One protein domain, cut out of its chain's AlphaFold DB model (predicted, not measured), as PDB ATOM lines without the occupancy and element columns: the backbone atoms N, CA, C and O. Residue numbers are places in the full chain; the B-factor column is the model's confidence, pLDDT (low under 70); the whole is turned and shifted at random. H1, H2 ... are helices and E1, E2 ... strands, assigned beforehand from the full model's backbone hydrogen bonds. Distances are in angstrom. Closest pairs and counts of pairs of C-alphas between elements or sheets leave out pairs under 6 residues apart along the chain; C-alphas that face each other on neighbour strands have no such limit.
ATOM      1  N   GLY A  83      72.122 133.448  52.335       95.38
ATOM      2  CA  GLY A  83      71.811 133.032  53.708       95.38
ATOM      3  C   GLY A  83      70.720 133.871  54.386       95.38
ATOM      4  O   GLY A  83      69.898 133.316  55.112       95.38
ATOM      5  N   GLU A  84      70.668 135.185  54.127       94.81
ATOM      6  CA  GLU A  84      69.567 136.049  54.589       94.81
ATOM      7  C   GLU A  84      68.232 135.633  53.961       94.81
ATOM      8  O   GLU A  84      67.212 135.592  54.647       94.81
ATOM      9  N   LEU A  85      68.236 135.296  52.669       96.31
ATOM     10  CA  LEU A  85      67.033 134.877  51.958       96.31
ATOM     11  C   LEU A  85      66.546 133.499  52.389       96.31
ATOM     12  O   LEU A  85      65.351 133.327  52.603       96.31
ATOM     13  N   ASP A  86      67.449 132.540  52.565       94.94
ATOM     14  CA  ASP A  86      67.097 131.198  53.027       94.94
ATOM     15  C   ASP A  86      66.509 131.253  54.444       94.94
ATOM     16  O   ASP A  86      65.521 130.580  54.745       94.94
ATOM     17  N   ALA A  87      67.072 132.100  55.316       94.50
ATOM     18  CA  ALA A  87      66.528 132.345  56.647       94.50
ATOM     19  C   ALA A  87      65.128 132.973  56.585       94.50
ATOM     20  O   ALA A  87      64.221 132.463  57.239       94.50
ATOM     21  N   LEU A  88      64.941 134.005  55.758       93.38
ATOM     22  CA  LEU A  88      63.653 134.670  55.540       93.38
ATOM     23  C   LEU A  88      62.588 133.706  54.983       93.38
ATOM     24  O   LEU A  88      61.448 133.679  55.444       93.38
ATOM     25  N   CYS A  89      62.953 132.896  53.990       94.25
ATOM     26  CA  CYS A  89      62.080 131.893  53.390       94.25
ATOM     27  C   CYS A  89      61.657 130.838  54.414       94.25
ATOM     28  O   CYS A  89      60.467 130.536  54.510       94.25
ATOM     29  N   ARG A  90      62.597 130.336  55.219       91.38
ATOM     30  CA  ARG A  90      62.310 129.385  56.298       91.38
ATOM     31  C   ARG A  90      61.423 129.995  57.383       91.38
ATOM     32  O   ARG A  90      60.462 129.354  57.792       91.38
ATOM     33  N   GLU A  91      61.693 131.230  57.804       89.69
ATOM     34  CA  GLU A  91      60.872 131.953  58.787       89.69
ATOM     35  C   GLU A  91      59.415 132.075  58.321       89.69
ATOM     36  O   GLU A  91      58.475 131.886  59.095       89.69
ATOM     37  N   HIS A  92      59.201 132.347  57.035       86.25
ATOM     38  CA  HIS A  92      57.865 132.538  56.478       86.25
ATOM     39  C   HIS A  92      57.227 131.275  55.879       86.25
ATOM     40  O   HIS A  92      56.137 131.368  55.304       86.25
ATOM     41  N   GLY A  93      57.857 130.105  56.035       88.19
ATOM     42  CA  GLY A  93      57.323 128.820  55.577       88.19
ATOM     43  C   GLY A  93      57.248 128.686  54.052       88.19
ATOM     44  O   GLY A  93      56.285 128.127  53.530       88.19
ATOM     45  N   VAL A  94      58.221 129.241  53.325       91.50
ATOM     46  CA  VAL A  94      58.388 128.991  51.886       91.50
ATOM     47  C   VAL A  94      58.877 127.543  51.697       91.50
ATOM     48  O   VAL A  94      59.901 127.194  52.283       91.50
ATOM     49  N   PRO A  95      58.182 126.695  50.912       91.00
ATOM     50  CA  PRO A  95      58.573 125.297  50.727       91.00
ATOM     51  C   PRO A  95      59.936 125.143  50.042       91.00
ATOM     52  O   PRO A  95      60.284 125.941  49.175       91.00
ATOM     53  N   GLU A  96      60.653 124.061  50.360       88.88
ATOM     54  CA  GLU A  96      62.012 123.779  49.856       88.88
ATOM     55  C   GLU A  96      62.110 123.684  48.325       88.88
ATOM     56  O   GLU A  96      63.168 123.933  47.753       88.88
ATOM     57  N   GLY A  97      61.004 123.368  47.643       90.56
ATOM     58  CA  GLY A  97      60.954 123.352  46.180       90.56
ATOM     59  C   GLY A  97      61.157 124.730  45.537       90.56
ATOM     60  O   GLY A  97      61.484 124.795  44.358       90.56
ATOM     61  N   PHE A  98      60.985 125.827  46.281       95.38
ATOM     62  CA  PHE A  98      61.197 127.181  45.778       95.38
ATOM     63  C   PHE A  98      62.573 127.709  46.183       95.38
ATOM     64  O   PHE A  98      62.966 127.639  47.345       95.38
ATOM     65  N   THR A  99      63.290 128.313  45.238       96.75
ATOM     66  CA  THR A  99      64.640 128.844  45.485       96.75
ATOM     67  C   THR A  99      64.621 130.363  45.504       96.75
ATOM     68  O   THR A  99      64.288 130.997  44.502       96.75
ATOM     69  N   ALA A 100      64.994 130.965  46.631       97.25
ATOM     70  CA  ALA A 100      65.184 132.407  46.713       97.25
ATOM     71  C   ALA A 100      66.502 132.815  46.045       97.25
ATOM     72  O   ALA A 100      67.508 132.130  46.179       97.25
ATOM     73  N   LEU A 101      66.498 133.931  45.328       97.12
ATOM     74  CA  LEU A 101      67.625 134.445  44.563       97.12
ATOM     75  C   LEU A 101      67.824 135.928  44.915       97.12
ATOM     76  O   LEU A 101      66.872 136.716  44.797       97.12
ATOM     77  N   PRO A 102      69.040 136.344  45.320       96.62
ATOM     78  CA  PRO A 102      69.363 137.745  45.547       96.62
ATOM     79  C   PRO A 102      69.085 138.595  44.310       96.62
ATOM     80  O   PRO A 102      69.305 138.170  43.176       96.62
ATOM     81  N   ALA A 103      68.617 139.824  44.527       94.19
ATOM     82  CA  ALA A 103      68.253 140.700  43.417       94.19
ATOM     83  C   ALA A 103      69.465 141.200  42.611       94.19
ATOM     84  O   ALA A 103      69.321 141.526  41.433       94.19
ATOM     85  N   GLY A 104      70.644 141.287  43.237       91.81
ATOM     86  CA  GLY A 104      71.824 141.902  42.631       91.81
ATOM     87  C   GLY A 104      71.510 143.309  42.110       91.81
ATOM     88  O   GLY A 104      70.951 144.144  42.826       91.81
ATOM     89  N   ASP A 105      71.816 143.552  40.836       91.19
ATOM     90  CA  ASP A 105      71.553 144.831  40.169       91.19
ATOM     91  C   ASP A 105      70.125 144.978  39.628       91.19
ATOM     92  O   ASP A 105      69.739 146.065  39.183       91.19
ATOM     93  N   LEU A 106      69.307 143.925  39.686       92.62
ATOM     94  CA  LEU A 106      67.923 143.990  39.236       92.62
ATOM     95  C   LEU A 106      67.072 144.823  40.201       92.62
ATOM     96  O   LEU A 106      67.384 145.031  41.379       92.62
ATOM     97  N   ARG A 107      65.977 145.359  39.674       92.44
ATOM     98  CA  ARG A 107      64.980 146.131  40.416       92.44
ATOM     99  C   ARG A 107      63.693 145.334  40.507       92.44
ATOM    100  O   ARG A 107      63.456 144.430  39.714       92.44
ATOM    101  N   ALA A 108      62.830 145.700  41.450       91.06
ATOM    102  CA  ALA A 108      61.576 144.981  41.655       91.06
ATOM    103  C   ALA A 108      60.656 144.965  40.415       91.06
ATOM    104  O   ALA A 108      59.825 144.070  40.292       91.06
ATOM    105  N   ASN A 109      60.812 145.948  39.520       90.69
ATOM    106  CA  ASN A 109      60.095 146.096  38.253       90.69
ATOM    107  C   ASN A 109      60.906 145.656  37.018       90.69
ATOM    108  O   ASN A 109      60.450 145.863  35.894       90.69
ATOM    109  N   SER A 110      62.109 145.107  37.208       91.50
ATOM    110  CA  SER A 110      62.876 144.472  36.137       91.50
ATOM    111  C   SER A 110      62.218 143.156  35.726       91.50
ATOM    112  O   SER A 110      61.522 142.530  36.527       91.50
ATOM    113  N   THR A 111      62.483 142.704  34.499       92.75
ATOM    114  CA  THR A 111      62.170 141.329  34.096       92.75
ATOM    115  C   THR A 111      62.894 140.367  35.048       92.75
ATOM    116  O   THR A 111      64.117 140.477  35.194       92.75
ATOM    117  N   PRO A 112      62.171 139.469  35.739       94.31
ATOM    118  CA  PRO A 112      62.782 138.544  36.682       94.31
ATOM    119  C   PRO A 112      63.652 137.501  35.958       94.31
ATOM    120  O   PRO A 112      63.460 137.257  34.760       94.31
ATOM    121  N   PRO A 113      64.587 136.839  36.669       95.44
ATOM    122  CA  PRO A 113      65.243 135.639  36.163       95.44
ATOM    123  C   PRO A 113      64.221 134.612  35.659       95.44
ATOM    124  O   PRO A 113      63.086 134.545  36.142       95.44
ATOM    125  N   ARG A 114      64.612 133.793  34.676       94.56
ATOM    126  CA  ARG A 114      63.719 132.771  34.112       94.56
ATOM    127  C   ARG A 114      63.199 131.846  35.214       94.56
ATOM    128  O   ARG A 114      63.978 131.386  36.038       94.56
ATOM    129  N   GLY A 115      61.895 131.572  35.195       95.69
ATOM    130  CA  GLY A 115      61.246 130.723  36.198       95.69
ATOM    131  C   GLY A 115      61.026 131.395  37.558       95.69
ATOM    132  O   GLY A 115      60.570 130.729  38.484       95.69
ATOM    133  N   ALA A 116      61.302 132.698  37.694       97.25
ATOM    134  CA  ALA A 116      61.159 133.415  38.954       97.25
ATOM    135  C   ALA A 116      60.108 134.536  38.917       97.25
ATOM    136  O   ALA A 116      59.813 135.114  37.870       97.25
ATOM    137  N   ILE A 117      59.586 134.877  40.094       97.12
ATOM    138  CA  ILE A 117      58.809 136.098  40.352       97.12
ATOM    139  C   ILE A 117      59.555 136.999  41.329       97.12
ATOM    140  O   ILE A 117      60.327 136.526  42.156       97.12
ATOM    141  N   CYS A 118      59.297 138.302  41.273       97.00
ATOM    142  CA  CYS A 118      59.746 139.228  42.309       97.00
ATOM    143  C   CYS A 118      58.800 139.166  43.521       97.00
ATOM    144  O   CYS A 118      57.576 139.232  43.359       97.00
ATOM    145  N   VAL A 119      59.362 139.066  44.727       96.31
ATOM    146  CA  VAL A 119      58.630 138.976  45.998       96.31
ATOM    147  C   VAL A 119      59.232 139.948  47.007       96.31
ATOM    148  O   VAL A 119      60.450 140.048  47.132       96.31
ATOM    149  N   TYR A 120      58.380 140.655  47.751       95.38
ATOM    150  CA  TYR A 120      58.813 141.432  48.913       95.38
ATOM    151  C   TYR A 120      58.784 140.571  50.174       95.38
ATOM    152  O   TYR A 120      57.800 139.865  50.396       95.38
ATOM    153  N   ALA A 121      59.773 140.714  51.058       93.56
ATOM    154  CA  ALA A 121      59.763 140.088  52.386       93.56
ATOM    155  C   ALA A 121      58.446 140.387  53.126       93.56
ATOM    156  O   ALA A 121      57.721 139.498  53.566       93.56
ATOM    157  N   ARG A 122      58.038 141.660  53.100       90.75
ATOM    158  CA  ARG A 122      56.792 142.134  53.716       90.75
ATOM    159  C   ARG A 122      55.519 141.597  53.059       90.75
ATOM    160  O   ARG A 122      54.458 141.696  53.667       90.75
ATOM    161  N   ALA A 123      55.579 141.056  51.839       93.12
ATOM    162  CA  ALA A 123      54.439 140.360  51.239       93.12
ATOM    163  C   ALA A 123      54.219 138.998  51.914       93.12
ATOM    164  O   ALA A 123      53.076 138.650  52.216       93.12
ATOM    165  N   LEU A 124      55.303 138.271  52.216       91.31
ATOM    166  CA  LEU A 124      55.239 137.015  52.963       91.31
ATOM    167  C   LEU A 124      54.683 137.253  54.372       91.31
ATOM    168  O   LEU A 124      53.733 136.596  54.786       91.31
ATOM    169  N   GLU A 125      55.138 138.279  55.078       85.69
ATOM    170  CA  GLU A 125      54.532 138.646  56.366       85.69
ATOM    171  C   GLU A 125      53.057 139.046  56.255       85.69
ATOM    172  O   GLU A 125      52.251 138.761  57.134       85.69
ATOM    173  N   ALA A 126      52.681 139.684  55.148       87.56
ATOM    174  CA  ALA A 126      51.326 140.157  54.890       87.56
ATOM    175  C   ALA A 126      50.320 139.063  54.487       87.56
ATOM    176  O   ALA A 126      49.174 139.390  54.169       87.56
ATOM    177  N   GLY A 127      50.731 137.793  54.472       86.81
ATOM    178  CA  GLY A 127      49.864 136.656  54.157       86.81
ATOM    179  C   GLY A 127      50.023 136.082  52.746       86.81
ATOM    180  O   GLY A 127      49.268 135.186  52.377       86.81
ATOM    181  N   MET A 128      50.999 136.539  51.950       91.81
ATOM    182  CA  MET A 128      51.359 135.863  50.698       91.81
ATOM    183  C   MET A 128      52.037 134.523  51.009       91.81
ATOM    184  O   MET A 128      53.065 134.485  51.681       91.81
ATOM    185  N   ARG A 129      51.487 133.413  50.518       89.06
ATOM    186  CA  ARG A 129      52.073 132.069  50.656       89.06
ATOM    187  C   ARG A 129      52.298 131.465  49.280       89.06
ATOM    188  O   ARG A 129      51.550 131.786  48.362       89.06
ATOM    189  N   VAL A 130      53.320 130.624  49.150       89.56
ATOM    190  CA  VAL A 130      53.613 129.869  47.927       89.56
ATOM    191  C   VAL A 130      53.465 128.361  48.195       89.56
ATOM    192  O   VAL A 130      53.886 127.923  49.265       89.56
ATOM    193  N   PRO A 131      52.871 127.567  47.281       93.00
ATOM    194  CA  PRO A 131      52.167 127.988  46.065       93.00
ATOM    195  C   PRO A 131      51.030 128.986  46.347       93.00
ATOM    196  O   PRO A 131      50.397 128.948  47.402       93.00
ATOM    197  N   LEU A 132      50.818 129.933  45.428       91.38
ATOM    198  CA  LEU A 132      49.836 131.003  45.621       91.38
ATOM    199  C   LEU A 132      48.420 130.427  45.721       91.38
ATOM    200  O   LEU A 132      48.005 129.612  44.899       91.38
ATOM    201  N   HIS A 133      47.655 130.898  46.708       90.38
ATOM    202  CA  HIS A 133      46.255 130.517  46.872       90.38
ATOM    203  C   HIS A 133      45.446 130.853  45.606       90.38
ATOM    204  O   HIS A 133      45.603 131.940  45.047       90.38
ATOM    205  N   GLY A 134      44.527 129.969  45.194       93.69
ATOM    206  CA  GLY A 134      43.766 130.112  43.941       93.69
ATOM    207  C   GLY A 134      43.068 131.469  43.787       93.69
ATOM    208  O   GLY A 134      43.199 132.115  42.755       93.69
ATOM    209  N   PHE A 135      42.438 131.970  44.854       96.75
ATOM    210  CA  PHE A 135      41.850 133.319  44.869       96.75
ATOM    211  C   PHE A 135      42.878 134.448  44.628       96.75
ATOM    212  O   PHE A 135      42.559 135.436  43.970       96.75
ATOM    213  N   PHE A 136      44.114 134.332  45.134       96.50
ATOM    214  CA  PHE A 136      45.154 135.341  44.887       96.50
ATOM    215  C   PHE A 136      45.593 135.322  43.423       96.50
ATOM    216  O   PHE A 136      45.769 136.385  42.835       96.50
ATOM    217  N   LEU A 137      45.724 134.131  42.829       97.06
ATOM    218  CA  LEU A 137      46.016 133.974  41.403       97.06
ATOM    219  C   LEU A 137      44.907 134.577  40.539       97.06
ATOM    220  O   LEU A 137      45.199 135.363  39.642       97.06
ATOM    221  N   GLU A 138      43.647 134.276  40.856       97.69
ATOM    222  CA  GLU A 138      42.483 134.831  40.162       97.69
ATOM    223  C   GLU A 138      42.463 136.365  40.241       97.69
ATOM    224  O   GLU A 138      42.284 137.045  39.230       97.69
ATOM    225  N   ALA A 139      42.720 136.930  41.427       97.88
ATOM    226  CA  ALA A 139      42.790 138.375  41.621       97.88
ATOM    227  C   ALA A 139      43.940 139.014  40.824       97.88
ATOM    228  O   ALA A 139      43.719 139.991  40.108       97.88
ATOM    229  N   LEU A 140      45.158 138.469  40.920       97.50
ATOM    230  CA  LEU A 140      46.326 138.965  40.183       97.50
ATOM    231  C   LEU A 140      46.099 138.910  38.669       97.50
ATOM    232  O   LEU A 140      46.361 139.897  37.981       97.50
ATOM    233  N   ALA A 141      45.558 137.798  38.162       97.12
ATOM    234  CA  ALA A 141      45.235 137.623  36.751       97.12
ATOM    235  C   ALA A 141      44.184 138.638  36.280       97.12
ATOM    236  O   ALA A 141      44.386 139.313  35.273       97.12
ATOM    237  N   HIS A 142      43.101 138.816  37.042       97.25
ATOM    238  CA  HIS A 142      42.033 139.762  36.711       97.25
ATOM    239  C   HIS A 142      42.522 141.212  36.619       97.25
ATOM    240  O   HIS A 142      42.091 141.963  35.742       97.25
ATOM    241  N   PHE A 143      43.421 141.626  37.516       95.94
ATOM    242  CA  PHE A 143      43.989 142.977  37.496       95.94
ATOM    243  C   PHE A 143      45.235 143.111  36.611       95.94
ATOM    244  O   PHE A 143      45.738 144.225  36.472       95.94
ATOM    245  N   GLY A 144      45.735 142.021  36.020       95.19
ATOM    246  CA  GLY A 144      46.970 142.025  35.234       95.19
ATOM    247  C   GLY A 144      48.188 142.464  36.050       95.19
ATOM    248  O   GLY A 144      48.998 143.249  35.562       95.19
ATOM    249  N   LEU A 145      48.280 142.025  37.308       95.75
ATOM    250  CA  LEU A 145      49.337 142.425  38.236       95.75
ATOM    251  C   LEU A 145      50.333 141.295  38.479       95.75
ATOM    252  O   LEU A 145      49.941 140.151  38.705       95.75
ATOM    253  N   ALA A 146      51.617 141.646  38.543       95.88
ATOM    254  CA  ALA A 146      52.625 140.788  39.155       95.88
ATOM    255  C   ALA A 146      52.548 140.849  40.694       95.88
ATOM    256  O   ALA A 146      52.149 141.881  41.246       95.88
ATOM    257  N   PRO A 147      52.994 139.805  41.421       96.38
ATOM    258  CA  PRO A 147      53.021 139.799  42.887       96.38
ATOM    259  C   PRO A 147      53.703 141.033  43.511       96.38
ATOM    260  O   PRO A 147      53.167 141.635  44.444       96.38
ATOM    261  N   ALA A 148      54.829 141.475  42.940       94.69
ATOM    262  CA  ALA A 148      55.565 142.673  43.361       94.69
ATOM    263  C   ALA A 148      54.868 144.012  43.036       94.69
ATOM    264  O   ALA A 148      55.368 145.079  43.383       94.69
ATOM    265  N   GLN A 149      53.703 144.008  42.392       94.25
ATOM    266  CA  GLN A 149      52.909 145.227  42.231       94.25
ATOM    267  C   GLN A 149      51.923 145.438  43.374       94.25
ATOM    268  O   GLN A 149      51.444 146.556  43.560       94.25
ATOM    269  N   LEU A 150      51.625 144.410  44.169       94.62
ATOM    270  CA  LEU A 150      50.794 144.566  45.354       94.62
ATOM    271  C   LEU A 150      51.632 144.992  46.555       94.62
ATOM    272  O   LEU A 150      52.647 144.391  46.897       94.62
ATOM    273  N   THR A 151      51.162 146.033  47.236       93.19
ATOM    274  CA  THR A 151      51.716 146.427  48.534       93.19
ATOM    275  C   THR A 151      51.446 145.366  49.606       93.19
ATOM    276  O   THR A 151      50.472 144.612  49.494       93.19
ATOM    277  N   PRO A 152      52.196 145.379  50.722       91.88
ATOM    278  CA  PRO A 152      51.892 144.543  51.881       91.88
ATOM    279  C   PRO A 152      50.449 144.710  52.388       91.88
ATOM    280  O   PRO A 152      49.818 143.747  52.804       91.88
ATOM    281  N   ASN A 153      49.864 145.910  52.325       91.81
ATOM    282  CA  ASN A 153      48.457 146.090  52.705       91.81
ATOM    283  C   ASN A 153      47.491 145.502  51.666       91.81
ATOM    284  O   ASN A 153      46.426 145.012  52.033       91.81
ATOM    285  N   GLY A 154      47.859 145.489  50.382       94.69
ATOM    286  CA  GLY A 154      47.116 144.765  49.348       94.69
ATOM    287  C   GLY A 154      47.015 143.269  49.658       94.69
ATOM    288  O   GLY A 154      45.916 142.719  49.654       94.69
ATOM    289  N   TRP A 155      48.137 142.648  50.028       94.94
ATOM    290  CA  TRP A 155      48.177 141.249  50.468       94.94
ATOM    291  C   TRP A 155      47.314 140.995  51.710       94.94
ATOM    292  O   TRP A 155      46.479 140.092  51.681       94.94
ATOM    293  N   ARG A 156      47.405 141.852  52.739       92.69
ATOM    294  CA  ARG A 156      46.568 141.749  53.952       92.69
ATOM    295  C   ARG A 156      45.073 141.802  53.651       92.69
ATOM    296  O   ARG A 156      44.314 141.042  54.241       92.69
ATOM    297  N   ASN A 157      44.636 142.656  52.721       94.62
ATOM    298  CA  ASN A 157      43.227 142.707  52.315       94.62
ATOM    299  C   ASN A 157      42.780 141.384  51.679       94.62
ATOM    300  O   ASN A 157      41.715 140.873  52.011       94.62
ATOM    301  N   MET A 158      43.585 140.805  50.784       95.81
ATOM    302  CA  MET A 158      43.232 139.519  50.179       95.81
ATOM    303  C   MET A 158      43.216 138.395  51.224       95.81
ATOM    304  O   MET A 158      42.261 137.622  51.268       95.81
ATOM    305  N   ALA A 159      44.219 138.334  52.103       92.88
ATOM    306  CA  ALA A 159      44.288 137.352  53.186       92.88
ATOM    307  C   ALA A 159      43.110 137.483  54.170       92.88
ATOM    308  O   ALA A 159      42.449 136.494  54.480       92.88
ATOM    309  N   GLY A 160      42.794 138.711  54.590       92.75
ATOM    310  CA  GLY A 160      41.650 139.028  55.443       92.75
ATOM    311  C   GLY A 160      40.322 138.603  54.829       92.75
ATOM    312  O   GLY A 160      39.492 138.002  55.506       92.75
ATOM    313  N   PHE A 161      40.135 138.839  53.529       94.56
ATOM    314  CA  PHE A 161      38.935 138.394  52.822       94.56
ATOM    315  C   PHE A 161      38.828 136.869  52.765       94.56
ATOM    316  O   PHE A 161      37.765 136.323  53.048       94.56
ATOM    317  N   VAL A 162      39.924 136.174  52.453       93.19
ATOM    318  CA  VAL A 162      39.953 134.705  52.441       93.19
ATOM    319  C   VAL A 162      39.582 134.141  53.818       93.19
ATOM    320  O   VAL A 162      38.734 133.250  53.896       93.19
ATOM    321  N   ALA A 163      40.161 134.679  54.896       88.88
ATOM    322  CA  ALA A 163      39.834 134.285  56.267       88.88
ATOM    323  C   ALA A 163      38.357 134.558  56.605       88.88
ATOM    324  O   ALA A 163      37.661 133.677  57.117       88.88
ATOM    325  N   LEU A 164      37.849 135.732  56.222       89.81
ATOM    326  CA  LEU A 164      36.455 136.111  56.436       89.81
ATOM    327  C   LEU A 164      35.484 135.171  55.720       89.81
ATOM    328  O   LEU A 164      34.550 134.665  56.341       89.81
ATOM    329  N   CYS A 165      35.735 134.868  54.448       92.75
ATOM    330  CA  CYS A 165      34.942 133.916  53.679       92.75
ATOM    331  C   CYS A 165      34.916 132.526  54.318       92.75
ATOM    332  O   CYS A 165      33.850 131.919  54.410       92.75
ATOM    333  N   ARG A 166      36.068 132.038  54.798       88.31
ATOM    334  CA  ARG A 166      36.161 130.735  55.472       88.31
ATOM    335  C   ARG A 166      35.343 130.709  56.757       88.31
ATOM    336  O   ARG A 166      34.508 129.822  56.899       88.31
ATOM    337  N   SER A 167      35.508 131.701  57.633       84.12
ATOM    338  CA  SER A 167      34.750 131.774  58.894       84.12
ATOM    339  C   SER A 167      33.236 131.867  58.671       84.12
ATOM    340  O   SER A 167      32.446 131.286  59.408       84.12
ATOM    341  N   ALA A 168      32.816 132.550  57.604       89.94
ATOM    342  CA  ALA A 168      31.416 132.670  57.228       89.94
ATOM    343  C   ALA A 168      30.898 131.463  56.424       89.94
ATOM    344  O   ALA A 168      29.718 131.444  56.065       89.94
ATOM    345  N   GLY A 169      31.740 130.480  56.087       90.94
ATOM    346  CA  GLY A 169      31.377 129.349  55.233       90.94
ATOM    347  C   GLY A 169      30.801 129.799  53.888       90.94
ATOM    348  O   GLY A 169      29.692 129.396  53.525       90.94
ATOM    349  N   VAL A 170      31.486 130.717  53.202       94.62
ATOM    350  CA  VAL A 170      31.166 131.144  51.830       94.62
ATOM    351  C   VAL A 170      32.381 130.977  50.912       94.62
ATOM    352  O   VAL A 170      33.516 131.105  51.378       94.62
ATOM    353  N   PRO A 171      32.181 130.732  49.605       94.81
ATOM    354  CA  PRO A 171      33.285 130.680  48.648       94.81
ATOM    355  C   PRO A 171      34.046 132.011  48.549       94.81
ATOM    356  O   PRO A 171      33.444 133.087  48.632       94.81
ATOM    357  N   GLN A 172      35.359 131.948  48.310       94.94
ATOM    358  CA  GLN A 172      36.183 133.129  48.027       94.94
ATOM    359  C   GLN A 172      35.957 133.591  46.576       94.94
ATOM    360  O   GLN A 172      36.750 133.283  45.695       94.94
ATOM    361  N   SER A 173      34.859 134.305  46.311       97.62
ATOM    362  CA  SER A 173      34.562 134.849  44.972       97.62
ATOM    363  C   SER A 173      35.289 136.176  44.731       97.62
ATOM    364  O   SER A 173      35.157 137.125  45.515       97.62
ATOM    365  N   LEU A 174      35.993 136.280  43.599       98.00
ATOM    366  CA  LEU A 174      36.601 137.527  43.142       98.00
ATOM    367  C   LEU A 174      35.566 138.630  42.881       98.00
ATOM    368  O   LEU A 174      35.827 139.796  43.187       98.00
ATOM    369  N   ALA A 175      34.383 138.300  42.359       97.69
ATOM    370  CA  ALA A 175      33.330 139.292  42.156       97.69
ATOM    371  C   ALA A 175      32.823 139.839  43.498       97.69
ATOM    372  O   ALA A 175      32.674 141.052  43.655       97.69
ATOM    373  N   VAL A 176      32.644 138.974  44.503       98.06
ATOM    374  CA  VAL A 176      32.279 139.400  45.863       98.06
ATOM    375  C   VAL A 176      33.379 140.277  46.467       98.06
ATOM    376  O   VAL A 176      33.083 141.345  46.999       98.06
ATOM    377  N   PHE A 177      34.652 139.906  46.315       98.00
ATOM    378  CA  PHE A 177      35.762 140.754  46.753       98.00
ATOM    379  C   PHE A 177      35.725 142.134  46.081       98.00
ATOM    380  O   PHE A 177      35.741 143.159  46.759       98.00
ATOM    381  N   ARG A 178      35.588 142.185  44.753       97.25
ATOM    382  CA  ARG A 178      35.508 143.431  43.969       97.25
ATOM    383  C   ARG A 178      34.248 144.257  44.248       97.25
ATOM    384  O   ARG A 178      34.227 145.459  43.961       97.25
ATOM    385  N   HIS A 179      33.195 143.645  44.787       96.75
ATOM    386  CA  HIS A 179      32.011 144.351  45.270       96.75
ATOM    387  C   HIS A 179      32.309 145.153  46.542       96.75
ATOM    388  O   HIS A 179      31.792 146.263  46.693       96.75
ATOM    389  N   PHE A 180      33.160 144.623  47.424       96.44
ATOM    390  CA  PHE A 180      33.547 145.276  48.674       96.44
ATOM    391  C   PHE A 180      34.784 146.157  48.552       96.44
ATOM    392  O   PHE A 180      34.855 147.176  49.234       96.44
ATOM    393  N   PHE A 181      35.723 145.804  47.676       96.12
ATOM    394  CA  PHE A 181      37.031 146.437  47.561       96.12
ATOM    395  C   PHE A 181      37.307 146.930  46.138       96.12
ATOM    396  O   PHE A 181      36.826 146.380  45.146       96.12
ATOM    397  N   LEU A 182      38.090 148.000  46.031       94.69
ATOM    398  CA  LEU A 182      38.552 148.579  44.776       94.69
ATOM    399  C   LEU A 182      40.079 148.668  44.771       94.69
ATOM    400  O   LEU A 182      40.696 149.035  45.773       94.69
ATOM    401  N   LEU A 183      40.690 148.340  43.635       95.06
ATOM    402  CA  LEU A 183      42.128 148.487  43.447       95.06
ATOM    403  C   LEU A 183      42.479 149.975  43.298       95.06
ATOM    404  O   LEU A 183      41.872 150.688  42.502       95.06
ATOM    405  N   SER A 184      43.458 150.434  44.069       90.69
ATOM    406  CA  SER A 184      43.920 151.820  44.150       90.69
ATOM    407  C   SER A 184      45.431 151.903  43.968       90.69
ATOM    408  O   SER A 184      46.151 150.974  44.333       90.69
ATOM    409  N   VAL A 185      45.926 153.023  43.440       88.19
ATOM    410  CA  VAL A 185      47.367 153.278  43.274       88.19
ATOM    411  C   VAL A 185      47.936 153.995  44.504       88.19
ATOM    412  O   VAL A 185      47.275 154.855  45.081       88.19
ATOM    413  N   VAL A 186      49.165 153.662  44.914       79.94
ATOM    414  CA  VAL A 186      49.780 154.185  46.155       79.94
ATOM    415  C   VAL A 186      50.096 155.688  46.092       79.94
ATOM    416  O   VAL A 186      49.988 156.374  47.104       79.94
ATOM    417  N   SER A 187      50.477 156.230  44.932       67.56
ATOM    418  CA  SER A 187      50.641 157.678  44.721       67.56
ATOM    419  C   SER A 187      50.862 157.994  43.243       67.56
ATOM    420  O   SER A 187      51.712 157.385  42.599       67.56
ATOM    421  N   HIS A 188      50.176 159.013  42.717       55.88
ATOM    422  CA  HIS A 188      50.430 159.521  41.362       55.88
ATOM    423  C   HIS A 188      51.727 160.342  41.247       55.88
ATOM    424  O   HIS A 188      52.216 160.538  40.136       55.88
ATOM    425  N   LYS A 189      52.280 160.833  42.369       49.12
ATOM    426  CA  LYS A 189      53.452 161.729  42.384       49.12
ATOM    427  C   LYS A 189      54.792 161.004  42.566       49.12
ATOM    428  O   LYS A 189      55.791 161.505  42.068       49.12
ATOM    429  N   HIS A 190      54.809 159.847  43.239       43.84
ATOM    430  CA  HIS A 190      56.040 159.141  43.659       43.84
ATOM    431  C   HIS A 190      55.926 157.604  43.576       43.84
ATOM    432  O   HIS A 190      56.427 156.880  44.437       43.84
ATOM    433  N   GLY A 191      55.145 157.065  42.635       52.56
ATOM    434  CA  GLY A 191      54.893 155.620  42.648       52.56
ATOM    435  C   GLY A 191      54.005 155.096  41.538       52.56
ATOM    436  O   GLY A 191      52.995 154.449  41.816       52.56
ATOM    437  N   LYS A 192      54.389 155.327  40.279       59.16
ATOM    438  CA  LYS A 192      53.794 154.576  39.167       59.16
ATOM    439  C   LYS A 192      54.171 153.096  39.334       59.16
ATOM    440  O   LYS A 192      55.341 152.759  39.208       59.16
ATOM    441  N   GLY A 193      53.194 152.238  39.635       81.25
ATOM    442  CA  GLY A 193      53.339 150.780  39.506       81.25
ATOM    443  C   GLY A 193      52.920 149.922  40.703       81.25
ATOM    444  O   GLY A 193      52.724 148.728  40.502       81.25
ATOM    445  N   TRP A 194      52.722 150.498  41.900       89.94
ATOM    446  CA  TRP A 194      52.223 149.753  43.070       89.94
ATOM    447  C   TRP A 194      50.749 150.020  43.368       89.94
ATOM    448  O   TRP A 194      50.280 151.163  43.321       89.94
ATOM    449  N   TYR A 195      50.063 148.961  43.789       92.56
ATOM    450  CA  TYR A 195      48.634 148.940  44.038       92.56
ATOM    451  C   TYR A 195      48.277 148.345  45.402       92.56
ATOM    452  O   TYR A 195      49.009 147.558  46.009       92.56
ATOM    453  N   PHE A 196      47.110 148.730  45.894       92.81
ATOM    454  CA  PHE A 196      46.509 148.203  47.111       92.81
ATOM    455  C   PHE A 196      44.991 148.189  46.982       92.81
ATOM    456  O   PHE A 196      44.436 148.780  46.058       92.81
ATOM    457  N   PHE A 197      44.315 147.530  47.915       95.19
ATOM    458  CA  PHE A 197      42.860 147.497  47.947       95.19
ATOM    459  C   PHE A 197      42.324 148.480  48.983       95.19
ATOM    460  O   PHE A 197      42.834 148.568  50.098       95.19
ATOM    461  N   GLN A 198      41.292 149.221  48.594       91.88
ATOM    462  CA  GLN A 198      40.513 150.079  49.477       91.88
ATOM    463  C   GLN A 198      39.085 149.564  49.549       91.88
ATOM    464  O   GLN A 198      38.533 149.128  48.539       91.88
ATOM    465  N   SER A 199      38.456 149.655  50.717       93.12
ATOM    466  CA  SER A 199      37.025 149.391  50.836       93.12
ATOM    467  C   SER A 199      36.227 150.402  50.009       93.12
ATOM    468  O   SER A 199      36.470 151.608  50.056       93.12
ATOM    469  N   ARG A 200      35.260 149.908  49.238       93.25
ATOM    470  CA  ARG A 200      34.309 150.737  48.499       93.25
ATOM    471  C   ARG A 200      33.372 151.437  49.473       93.25
ATOM    472  O   ARG A 200      32.862 150.832  50.414       93.25
ATOM    473  N   GLN A 201      33.102 152.707  49.202       88.00
ATOM    474  CA  GLN A 201      32.145 153.468  49.993       88.00
ATOM    475  C   GLN A 201      30.753 152.837  49.901       88.00
ATOM    476  O   GLN A 201      30.316 152.430  48.823       88.00
ATOM    477  N   GLY A 202      30.085 152.721  51.049       86.44
ATOM    478  CA  GLY A 202      28.749 152.133  51.150       86.44
ATOM    479  C   GLY A 202      28.674 150.621  50.907       86.44
ATOM    480  O   GLY A 202      27.573 150.094  50.818       86.44
ATOM    481  N   SER A 203      29.800 149.902  50.801       88.94
ATOM    482  CA  SER A 203      29.776 148.441  50.617       88.94
ATOM    483  C   SER A 203      29.470 147.666  51.906       88.94
ATOM    484  O   SER A 203      29.202 146.473  51.850       88.94
ATOM    485  N   GLY A 204      29.521 148.323  53.070       89.00
ATOM    486  CA  GLY A 204      29.255 147.729  54.384       89.00
ATOM    487  C   GLY A 204      30.414 146.916  54.973       89.00
ATOM    488  O   GLY A 204      30.501 146.806  56.191       89.00
ATOM    489  N   LEU A 205      31.338 146.410  54.148       92.19
ATOM    490  CA  LEU A 205      32.527 145.687  54.609       92.19
ATOM    491  C   LEU A 205      33.757 146.594  54.563       92.19
ATOM    492  O   LEU A 205      34.162 147.061  53.495       92.19
ATOM    493  N   ARG A 206      34.375 146.823  55.725       92.81
ATOM    494  CA  ARG A 206      35.574 147.659  55.848       92.81
ATOM    495  C   ARG A 206      36.675 146.929  56.588       92.81
ATOM    496  O   ARG A 206      36.405 146.351  57.633       92.81
ATOM    497  N   PHE A 207      37.899 147.026  56.086       92.44
ATOM    498  CA  PHE A 207      39.089 146.518  56.766       92.44
ATOM    499  C   PHE A 207      39.871 147.660  57.419       92.44
ATOM    500  O   PHE A 207      40.113 148.696  56.800       92.44
ATOM    501  N   THR A 208      40.252 147.467  58.680       90.81
ATOM    502  CA  THR A 208      41.033 148.395  59.512       90.81
ATOM    503  C   THR A 208      42.220 147.661  60.145       90.81
ATOM    504  O   THR A 208      42.539 146.545  59.742       90.81
ATOM    505  N   GLY A 209      42.945 148.293  61.073       86.38
ATOM    506  CA  GLY A 209      44.048 147.656  61.810       86.38
ATOM    507  C   GLY A 209      45.344 147.448  61.018       86.38
ATOM    508  O   GLY A 209      46.355 147.048  61.582       86.38
ATOM    509  N   MET A 210      45.355 147.739  59.714       87.06
ATOM    510  CA  MET A 210      46.564 147.646  58.894       87.06
ATOM    511  C   MET A 210      47.556 148.774  59.219       87.06
ATOM    512  O   MET A 210      47.123 149.907  59.465       87.06
ATOM    513  N   PRO A 211      48.877 148.523  59.129       82.31
ATOM    514  CA  PRO A 211      49.875 149.559  59.353       82.31
ATOM    515  C   PRO A 211      49.673 150.755  58.420       82.31
ATOM    516  O   PRO A 211      49.412 150.604  57.219       82.31
ATOM    517  N   ASN A 212      49.820 151.960  58.979       76.25
ATOM    518  CA  ASN A 212      49.713 153.196  58.214       76.25
ATOM    519  C   ASN A 212      50.785 153.196  57.104       76.25
ATOM    520  O   ASN A 212      51.960 152.996  57.420       76.25
ATOM    521  N   PRO A 213      50.437 153.465  55.830       68.06
ATOM    522  CA  PRO A 213      51.408 153.533  54.734       68.06
ATOM    523  C   PRO A 213      52.552 154.533  54.962       68.06
ATOM    524  O   PRO A 213      53.628 154.376  54.398       68.06
ATOM    525  N   ASN A 214      52.330 155.553  55.796       67.69
ATOM    526  CA  ASN A 214      53.324 156.560  56.167       67.69
ATOM    527  C   ASN A 214      54.097 156.212  57.452       67.69
ATOM    528  O   ASN A 214      54.929 157.008  57.895       67.69
ATOM    529  N   SER A 215      53.818 155.066  58.083       70.94
ATOM    530  CA  SER A 215      54.569 154.590  59.250       70.94
ATOM    531  C   SER A 215      55.988 154.181  58.859       70.94
ATOM    532  O   SER A 215      56.233 153.777  57.726       70.94
ATOM    533  N   ILE A 216      56.928 154.272  59.803       65.50
ATOM    534  CA  ILE A 216      58.330 153.878  59.586       65.50
ATOM    535  C   ILE A 216      58.420 152.404  59.165       65.50
ATOM    536  O   ILE A 216      59.105 152.103  58.194       65.50
ATOM    537  N   ALA A 217      57.630 151.526  59.794       63.12
ATOM    538  CA  ALA A 217      57.519 150.109  59.435       63.12
ATOM    539  C   ALA A 217      57.089 149.863  57.970       63.12
ATOM    540  O   ALA A 217      57.345 148.800  57.417       63.12
ATOM    541  N   MET A 218      56.461 150.849  57.317       70.12
ATOM    542  CA  MET A 218      56.024 150.788  55.916       70.12
ATOM    543  C   MET A 218      56.844 151.685  54.973       70.12
ATOM    544  O   MET A 218      56.507 151.786  53.793       70.12
ATOM    545  N   LYS A 219      57.918 152.339  55.435       66.94
ATOM    546  CA  LYS A 219      58.716 153.237  54.580       66.94
ATOM    547  C   LYS A 219      59.743 152.514  53.707       66.94
ATOM    548  O   LYS A 219      59.998 152.989  52.602       66.94
ATOM    549  N   ASP A 220      60.239 151.348  54.126       79.12
ATOM    550  CA  ASP A 220      61.386 150.698  53.468       79.12
ATOM    551  C   ASP A 220      61.110 149.315  52.863       79.12
ATOM    552  O   ASP A 220      61.981 148.753  52.201       79.12
ATOM    553  N   TRP A 221      59.877 148.803  52.950       87.88
ATOM    554  CA  TRP A 221      59.521 147.487  52.393       87.88
ATOM    555  C   TRP A 221      59.847 147.338  50.899       87.88
ATOM    556  O   TRP A 221      60.127 146.240  50.433       87.88
ATOM    557  N   LYS A 222      59.856 148.442  50.139       89.19
ATOM    558  CA  LYS A 222      60.186 148.446  48.703       89.19
ATOM    559  C   LYS A 222      61.641 148.066  48.409       89.19
ATOM    560  O   LYS A 222      61.955 147.754  47.264       89.19
ATOM    561  N   ARG A 223      62.522 148.141  49.411       91.62
ATOM    562  CA  ARG A 223      63.931 147.733  49.336       91.62
ATOM    563  C   ARG A 223      64.138 146.289  49.792       91.62
ATOM    564  O   ARG A 223      65.202 145.739  49.560       91.62
ATOM    565  N   GLU A 224      63.146 145.661  50.409       93.19
ATOM    566  CA  GLU A 224      63.233 144.289  50.909       93.19
ATOM    567  C   GLU A 224      62.601 143.323  49.903       93.19
ATOM    568  O   GLU A 224      61.512 142.797  50.137       93.19
ATOM    569  N   PHE A 225      63.246 143.129  48.750       95.44
ATOM    570  CA  PHE A 225      62.760 142.207  47.717       95.44
ATOM    571  C   PHE A 225      63.825 141.236  47.229       95.44
ATOM    572  O   PHE A 225      65.024 141.497  47.299       95.44
ATOM    573  N   PHE A 226      63.369 140.121  46.691       97.38
ATOM    574  CA  PHE A 226      64.200 139.081  46.107       97.38
ATOM    575  C   PHE A 226      63.421 138.380  44.994       97.38
ATOM    576  O   PHE A 226      62.227 138.640  44.804       97.38
ATOM    577  N   PHE A 227      64.089 137.520  44.234       97.81
ATOM    578  CA  PHE A 227      63.424 136.700  43.228       97.81
ATOM    579  C   PHE A 227      63.195 135.300  43.773       97.81
ATOM    580  O   PHE A 227      64.078 134.724  44.391       97.81
ATOM    581  N   LEU A 228      62.009 134.750  43.554       97.81
ATOM    582  CA  LEU A 228      61.651 133.411  43.989       97.81
ATOM    583  C   LEU A 228      61.458 132.531  42.759       97.81
ATOM    584  O   LEU A 228      60.524 132.750  41.988       97.81
ATOM    585  N   SER A 229      62.358 131.572  42.573       97.31
ATOM    586  CA  SER A 229      62.304 130.573  41.511       97.31
ATOM    587  C   SER A 229      61.361 129.434  41.885       97.31
ATOM    588  O   SER A 229      61.294 129.040  43.050       97.31
ATOM    589  N   SER A 230      60.652 128.909  40.893       95.75
ATOM    590  CA  SER A 230      59.760 127.755  41.012       95.75
ATOM    591  C   SER A 230      60.208 126.655  40.044       95.75
ATOM    592  O   SER A 230      60.683 126.977  38.952       95.75
ATOM    593  N   PRO A 231      60.051 125.369  40.409       91.06
ATOM    594  CA  PRO A 231      60.329 124.256  39.505       91.06
ATOM    595  C   PRO A 231      59.320 124.218  38.350       91.06
ATOM    596  O   PRO A 231      59.664 123.836  37.236       91.06
ATOM    597  N   GLU A 232      58.096 124.679  38.609       92.25
ATOM    598  CA  GLU A 232      57.018 124.796  37.631       92.25
ATOM    599  C   GLU A 232      56.839 126.251  37.168       92.25
ATOM    600  O   GLU A 232      57.104 127.181  37.944       92.25
ATOM    601  N   PRO A 233      56.339 126.492  35.942       94.00
ATOM    602  CA  PRO A 233      56.002 127.834  35.485       94.00
ATOM    603  C   PRO A 233      55.027 128.545  36.434       94.00
ATOM    604  O   PRO A 233      54.023 127.977  36.867       94.00
ATOM    605  N   TRP A 234      55.291 129.819  36.729       94.12
ATOM    606  CA  TRP A 234      54.415 130.608  37.593       94.12
ATOM    607  C   TRP A 234      53.032 130.816  36.950       94.12
ATOM    608  O   TRP A 234      52.956 131.337  35.836       94.12
ATOM    609  N   PRO A 235      51.925 130.508  37.655       93.44
ATOM    610  CA  PRO A 235      50.563 130.660  37.133       93.44
ATOM    611  C   PRO A 235      50.031 132.104  37.233       93.44
ATOM    612  O   PRO A 235      48.826 132.331  37.319       93.44
ATOM    613  N   CYS A 236      50.915 133.103  37.265       92.88
ATOM    614  CA  CYS A 236      50.573 134.522  37.340       92.88
ATOM    615  C   CYS A 236      51.527 135.362  36.485       92.88
ATOM    616  O   CYS A 236      52.593 134.898  36.083       92.88
ATOM    617  N   ALA A 237      51.169 136.625  36.242       93.31
ATOM    618  CA  ALA A 237      52.060 137.557  35.564       93.31
ATOM    619  C   ALA A 237      53.379 137.702  36.343       93.31
ATOM    620  O   ALA A 237      53.381 137.999  37.539       93.31
ATOM    621  N   VAL A 238      54.501 137.476  35.660       93.94
ATOM    622  CA  VAL A 238      55.847 137.633  36.235       93.94
ATOM    623  C   VAL A 238      56.385 139.052  36.041       93.94
ATOM    624  O   VAL A 238      57.160 139.545  36.859       93.94
ATOM    625  N   GLU A 239      55.935 139.730  34.985       92.44
ATOM    626  CA  GLU A 239      56.285 141.113  34.672       92.44
ATOM    627  C   GLU A 239      55.208 142.087  35.143       92.44
ATOM    628  O   GLU A 239      54.025 141.754  35.227       92.44
ATOM    629  N   TRP A 240      55.622 143.321  35.429       92.75
ATOM    630  CA  TRP A 240      54.700 144.350  35.884       92.75
ATOM    631  C   TRP A 240      53.745 144.783  34.767       92.75
ATOM    632  O   TRP A 240      54.169 145.284  33.723       92.75
ATOM    633  N   GLY A 241      52.448 144.645  35.027       91.38
ATOM    634  CA  GLY A 241      51.370 145.039  34.133       91.38
ATOM    635  C   GLY A 241      50.653 146.314  34.569       91.38
ATOM    636  O   GLY A 241      51.058 147.024  35.494       91.38
ATOM    637  N   GLU A 242      49.573 146.627  33.859       90.06
ATOM    638  CA  GLU A 242      48.728 147.787  34.120       90.06
ATOM    639  C   GLU A 242      47.258 147.350  34.139       90.06
ATOM    640  O   GLU A 242      46.790 146.774  33.150       90.06
ATOM    641  N   PRO A 243      46.514 147.607  35.231       91.94
ATOM    642  CA  PRO A 243      45.115 147.227  35.316       91.94
ATOM    643  C   PRO A 243      44.275 147.879  34.224       91.94
ATOM    644  O   PRO A 243      44.322 149.094  34.014       91.94
ATOM    645  N   SER A 244      43.436 147.077  33.571       90.88
ATOM    646  CA  SER A 244      42.466 147.591  32.610       90.88
ATOM    647  C   SER A 244      41.382 148.415  33.316       90.88
ATOM    648  O   SER A 244      40.999 148.144  34.457       90.88
ATOM    649  N   LYS A 245      40.823 149.419  32.628       88.69
ATOM    650  CA  LYS A 245      39.722 150.235  33.180       88.69
ATOM    651  C   LYS A 245      38.512 149.378  33.569       88.69
ATOM    652  O   LYS A 245      37.883 149.641  34.592       88.69
ATOM    653  N   SER A 246      38.210 148.342  32.786       89.06
ATOM    654  CA  SER A 246      37.117 147.403  33.059       89.06
ATOM    655  C   SER A 246      37.366 146.575  34.323       89.06
ATOM    656  O   SER A 246      36.429 146.346  35.089       89.06
ATOM    657  N   ALA A 247      38.617 146.199  34.613       89.44
ATOM    658  CA  ALA A 247      38.955 145.465  35.831       89.44
ATOM    659  C   ALA A 247      38.641 146.263  37.112       89.44
ATOM    660  O   ALA A 247      38.292 145.667  38.136       89.44
ATOM    661  N   LEU A 248      38.700 147.599  37.044       90.69
ATOM    662  CA  LEU A 248      38.443 148.515  38.164       90.69
ATOM    663  C   LEU A 248      36.948 148.783  38.421       90.69
ATOM    664  O   LEU A 248      36.575 149.275  39.495       90.69
ATOM    665  N   MET A 249      36.078 148.453  37.463       91.00
ATOM    666  CA  MET A 249      34.634 148.652  37.602       91.00
ATOM    667  C   MET A 249      34.043 147.750  38.685       91.00
ATOM    668  O   MET A 249      34.541 146.648  38.951       91.00
ATOM    669  N   LYS A 250      32.980 148.243  39.337       91.25
ATOM    670  CA  LYS A 250      32.213 147.450  40.304       91.25
ATOM    671  C   LYS A 250      31.535 146.302  39.543       91.25
ATOM    672  O   LYS A 250      30.900 146.572  38.525       91.25
ATOM    673  N   PRO A 251      31.671 145.050  39.997       94.62
ATOM    674  CA  PRO A 251      31.062 143.922  39.311       94.62
ATOM    675  C   PRO A 251      29.548 143.902  39.539       94.62
ATOM    676  O   PRO A 251      29.058 144.317  40.596       94.62
ATOM    677  N   VAL A 252      28.830 143.358  38.560       95.19
ATOM    678  CA  VAL A 252      27.458 142.882  38.745       95.19
ATOM    679  C   VAL A 252      27.551 141.501  39.384       95.19
ATOM    680  O   VAL A 252      28.266 140.642  38.876       95.19
ATOM    681  N   LEU A 253      26.883 141.309  40.521       97.19
ATOM    682  CA  LEU A 253      26.899 140.036  41.234       97.19
ATOM    683  C   LEU A 253      25.778 139.131  40.739       97.19
ATOM    684  O   LEU A 253      24.645 139.573  40.553       97.19
ATOM    685  N   THR A 254      26.071 137.842  40.619       98.12
ATOM    686  CA  THR A 254      25.033 136.819  40.464       98.12
ATOM    687  C   THR A 254      24.156 136.731  41.726       98.12
ATOM    688  O   THR A 254      24.546 137.212  42.801       98.12
ATOM    689  N   PRO A 255      22.981 136.073  41.669       98.06
ATOM    690  CA  PRO A 255      22.164 135.845  42.862       98.06
ATOM    691  C   PRO A 255      22.918 135.101  43.975       98.06
ATOM    692  O   PRO A 255      22.749 135.411  45.154       98.06
ATOM    693  N   GLN A 256      23.786 134.149  43.619       97.69
ATOM    694  CA  GLN A 256      24.562 133.376  44.590       97.69
ATOM    695  C   GLN A 256      25.677 134.204  45.242       97.69
ATOM    696  O   GLN A 256      25.907 134.122  46.452       97.69
ATOM    697  N   GLU A 257      26.346 135.051  44.468       98.00
ATOM    698  CA  GLU A 257      27.355 135.974  44.990       98.00
ATOM    699  C   GLU A 257      26.725 137.067  45.845       98.00
ATOM    700  O   GLU A 257      27.265 137.412  46.892       98.00
ATOM    701  N   SER A 258      25.542 137.548  45.465       97.44
ATOM    702  CA  SER A 258      24.764 138.498  46.264       97.44
ATOM    703  C   SER A 258      24.386 137.902  47.623       97.44
ATOM    704  O   SER A 258      24.557 138.554  48.653       97.44
ATOM    705  N   LYS A 259      23.959 136.630  47.658       97.62
ATOM    706  CA  LYS A 259      23.728 135.891  48.913       97.62
ATOM    707  C   LYS A 259      25.003 135.765  49.745       97.62
ATOM    708  O   LYS A 259      24.955 135.934  50.962       97.62
ATOM    709  N   SER A 260      26.138 135.493  49.100       97.25
ATOM    710  CA  SER A 260      27.438 135.378  49.773       97.25
ATOM    711  C   SER A 260      27.873 136.716  50.377       97.25
ATOM    712  O   SER A 260      28.223 136.768  51.553       97.25
ATOM    713  N   ALA A 261      27.756 137.811  49.622       96.44
ATOM    714  CA  ALA A 261      28.031 139.167  50.088       96.44
ATOM    715  C   ALA A 261      27.134 139.551  51.279       96.44
ATOM    716  O   ALA A 261      27.630 140.006  52.308       96.44
ATOM    717  N   ALA A 262      25.827 139.290  51.190       95.69
ATOM    718  CA  ALA A 262      24.897 139.541  52.289       95.69
ATOM    719  C   ALA A 262      25.217 138.693  53.533       95.69
ATOM    720  O   ALA A 262      25.130 139.186  54.659       95.69
ATOM    721  N   LYS A 263      25.624 137.428  53.354       96.00
ATOM    722  CA  LYS A 263      26.047 136.553  54.460       96.00
ATOM    723  C   LYS A 263      27.306 137.088  55.145       96.00
ATOM    724  O   LYS A 263      27.323 137.122  56.370       96.00
ATOM    725  N   LEU A 264      28.299 137.561  54.387       94.19
ATOM    726  CA  LEU A 264      29.503 138.194  54.941       94.19
ATOM    727  C   LEU A 264      29.163 139.422  55.794       94.19
ATOM    728  O   LEU A 264      29.638 139.541  56.923       94.19
ATOM    729  N   LEU A 265      28.293 140.301  55.289       93.69
ATOM    730  CA  LEU A 265      27.855 141.490  56.024       93.69
ATOM    731  C   LEU A 265      27.089 141.139  57.301       93.69
ATOM    732  O   LEU A 265      27.313 141.760  58.337       93.69
ATOM    733  N   ARG A 266      26.218 140.126  57.242       91.06
ATOM    734  CA  ARG A 266      25.450 139.662  58.402       91.06
ATOM    735  C   ARG A 266      26.350 139.076  59.488       91.06
ATOM    736  O   ARG A 266      26.148 139.394  60.651       91.06
ATOM    737  N   VAL A 267      27.325 138.241  59.116       86.62
ATOM    738  CA  VAL A 267      28.261 137.619  60.072       86.62
ATOM    739  C   VAL A 267      29.120 138.676  60.764       86.62
ATOM    740  O   VAL A 267      29.350 138.578  61.962       86.62
ATOM    741  N   HIS A 268      29.555 139.705  60.036       81.50
ATOM    742  CA  HIS A 268      30.400 140.755  60.603       81.50
ATOM    743  C   HIS A 268      29.611 141.883  61.308       81.50
ATOM    744  O   HIS A 268      30.183 142.727  61.995       81.50
ATOM    745  N   GLY A 269      28.287 141.950  61.135       79.12
ATOM    746  CA  GLY A 269      27.436 142.925  61.827       79.12
ATOM    747  C   GLY A 269      27.726 144.395  61.485       79.12
ATOM    748  O   GLY A 269      27.393 145.284  62.260       79.12
ATOM    749  N   GLY A 270      28.376 144.672  60.347       77.38
ATOM    750  CA  GLY A 270      28.658 146.036  59.869       77.38
ATOM    751  C   GLY A 270      29.767 146.797  60.609       77.38
ATOM    752  O   GLY A 270      30.133 147.895  60.183       77.38
ATOM    753  N   ALA A 271      30.346 146.230  61.671       86.00
ATOM    754  CA  ALA A 271      31.546 146.789  62.286       86.00
ATOM    755  C   ALA A 271      32.732 146.743  61.295       86.00
ATOM    756  O   ALA A 271      32.721 145.962  60.344       86.00
ATOM    757  N   PRO A 272      33.777 147.563  61.462       88.94
ATOM    758  CA  PRO A 272      35.016 147.389  60.709       88.94
ATOM    759  C   PRO A 272      35.758 146.133  61.176       88.94
ATOM    760  O   PRO A 272      35.861 145.897  62.376       88.94
ATOM    761  N   VAL A 273      36.282 145.344  60.236       89.81
ATOM    762  CA  VAL A 273      37.124 144.182  60.543       89.81
ATOM    763  C   VAL A 273      38.539 144.688  60.785       89.81
ATOM    764  O   VAL A 273      39.230 145.097  59.847       89.81
ATOM    765  N   ASP A 274      38.984 144.687  62.035       88.94
ATOM    766  CA  ASP A 274      40.370 145.005  62.351       88.94
ATOM    767  C   ASP A 274      41.264 143.836  61.932       88.94
ATOM    768  O   ASP A 274      41.268 142.801  62.584       88.94
ATOM    769  N   LEU A 275      42.007 143.971  60.831       86.88
ATOM    770  CA  LEU A 275      42.799 142.868  60.286       86.88
ATOM    771  C   LEU A 275      43.961 142.452  61.184       86.88
ATOM    772  O   LEU A 275      44.413 141.322  61.058       86.88
ATOM    773  N   ARG A 276      44.438 143.319  62.081       78.94
ATOM    774  CA  ARG A 276      45.468 142.948  63.058       78.94
ATOM    775  C   ARG A 276      44.892 141.987  64.088       78.94
ATOM    776  O   ARG A 276      45.493 140.966  64.372       78.94
ATOM    777  N   THR A 277      43.687 142.278  64.561       75.88
ATOM    778  CA  THR A 277      42.971 141.474  65.562       75.88
ATOM    779  C   THR A 277      42.290 140.244  64.955       75.88
ATOM    780  O   THR A 277      42.171 139.199  65.587       75.88
ATOM    781  N   TYR A 278      41.800 140.367  63.725       72.31
ATOM    782  CA  TYR A 278      41.050 139.321  63.032       72.31
ATOM    783  C   TYR A 278      41.960 138.222  62.494       72.31
ATOM    784  O   TYR A 278      41.567 137.060  62.420       72.31
ATOM    785  N   LEU A 279      43.183 138.596  62.123       72.06
ATOM    786  CA  LEU A 279      44.204 137.653  61.702       72.06
ATOM    787  C   LEU A 279      45.113 137.228  62.870       72.06
ATOM    788  O   LEU A 279      45.961 136.375  62.643       72.06
ATOM    789  N   SER A 280      44.938 137.740  64.099       63.09
ATOM    790  CA  SER A 280      45.737 137.291  65.250       63.09
ATOM    791  C   SER A 280      45.313 135.914  65.778       63.09
ATOM    792  O   SER A 280      44.156 135.486  65.692       63.09
ATOM    793  N   SER A 281      46.291 135.224  66.362       48.62
ATOM    794  CA  SER A 281      46.274 133.838  66.843       48.62
ATOM    795  C   SER A 281      45.079 133.440  67.707       48.62
ATOM    796  O   SER A 281      44.596 132.311  67.620       48.62
ATOM    797  N   SER A 282      44.588 134.343  68.553       45.69
ATOM    798  CA  SER A 282      43.631 134.006  69.611       45.69
ATOM    799  C   SER A 282      42.182 133.902  69.131       45.69
ATOM    800  O   SER A 282      41.393 133.176  69.730       45.69
ATOM    801  N   ASN A 283      41.819 134.578  68.037       43.75
ATOM    802  CA  ASN A 283      40.433 134.617  67.552       43.75
ATOM    803  C   ASN A 283      40.126 133.540  66.504       43.75
ATOM    804  O   ASN A 283      38.963 133.266  66.207       43.75
TER     805      ASN A 283
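What this domain is: This is residues 83 to 283 of the 487 residues of an uncharacterized protein of Aegilops tauschii subsp. strangulata (UniProt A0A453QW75). A small three-stranded sheet, E1 E5 E2, with H1 over its edge strand E1, makes one end of the domain; the larger rest is gathered round the long helix H4, with the strand hairpin E3 E4 beside H4's residues 152 to 161, H3 and H5 near it, and H7 at the far end. Short H2 joins the two parts, running on from E2 and touching H4, while much of the remainder is long winding links. The printed part has 201 residues with eight named helices and five named strands, in the order H1 E1 E2 H2 H3 H4 H5 E3 E4 E5 H6 H7 H8; both sheets are antiparallel. The class is mixed, helices and strands, with 92 residues, under half, in named elements. The whole is compact, with a radius of gyration of the C-alphas of 16.8 A and a rounded outline of 48 by 40 by 35 A.

Where its parts are: The larger sheet holds E1, residues 99 to 101, E5, residues 225 to 229, 13.2 A long, and E2, residues 116 to 120, 13.0 A. H1, residues 83 to 91, is 12.1 A long and begins at C-alpha 83 (71.811, 133.032, 53.708). H2 is residues 121 to 125 and H3 residues 134 to 143, 14.4 A. H4, residues 152 to 167, spans 22.5 A from C-alpha 152 (51.892, 144.543, 51.881). H5 is residues 174 to 180, E3 181 to 185 and E4 195 to 199. H6 is residues 245 to 248, H7 255 to 268, 20.2 A, and H8 275 to 278, ending at C-alpha 278 (41.050, 139.321, 63.032).

How they stand to each other: E5 is the inner strand, antiparallel to E1, with N 101 and O 227 2.7 A apart, and to E2, with N 228 and O 117 2.8 A apart. H1 is on this sheet, over E1, at a height over the sheet of 8.9 A. H2 touches H4 with H4's residues 152 to 155 alone, the closest C-alphas being Ala 123 and Pro 152, 4.9 A. The hairpin E3 and E4 has N 182 and O 198 2.8 A apart; the closest C-alphas of H4 and E4 are Gly 154 and Phe 196, 4.1 A. H5 touches H7, closest at C-alphas Val 176 and Ala 261, 6.0 A, at a steep tilt of 51 degrees, the same way. H3 and H6 only just touch, with 3 pairs of C-alphas within 8 A, the closest being Phe 143 and Ala 247, 5.9 A. H8 touches H4, closest at C-alphas Leu 275 and Gly 160, 6.3 A. H1 and H7 are apart. Every O i to N i+4 pair is within hydrogen-bond range in H1, H2, H3, H4, H5 and H7; H6 and H8 are too short for one.

The domain as a whole: The two C-alphas farthest apart, Gly 83 and Pro 255, are 50.9 A apart. The printed part has no cut. The links E1 to E2, E4 to E5 and E5 to H6 are long, with 14, 25 and 15 residues. The mean pLDDT of the printed part is 89.4; 15 residues are under 70, namely 187 to 192, 213 to 214, 216 to 217, 219 and 280 to 283.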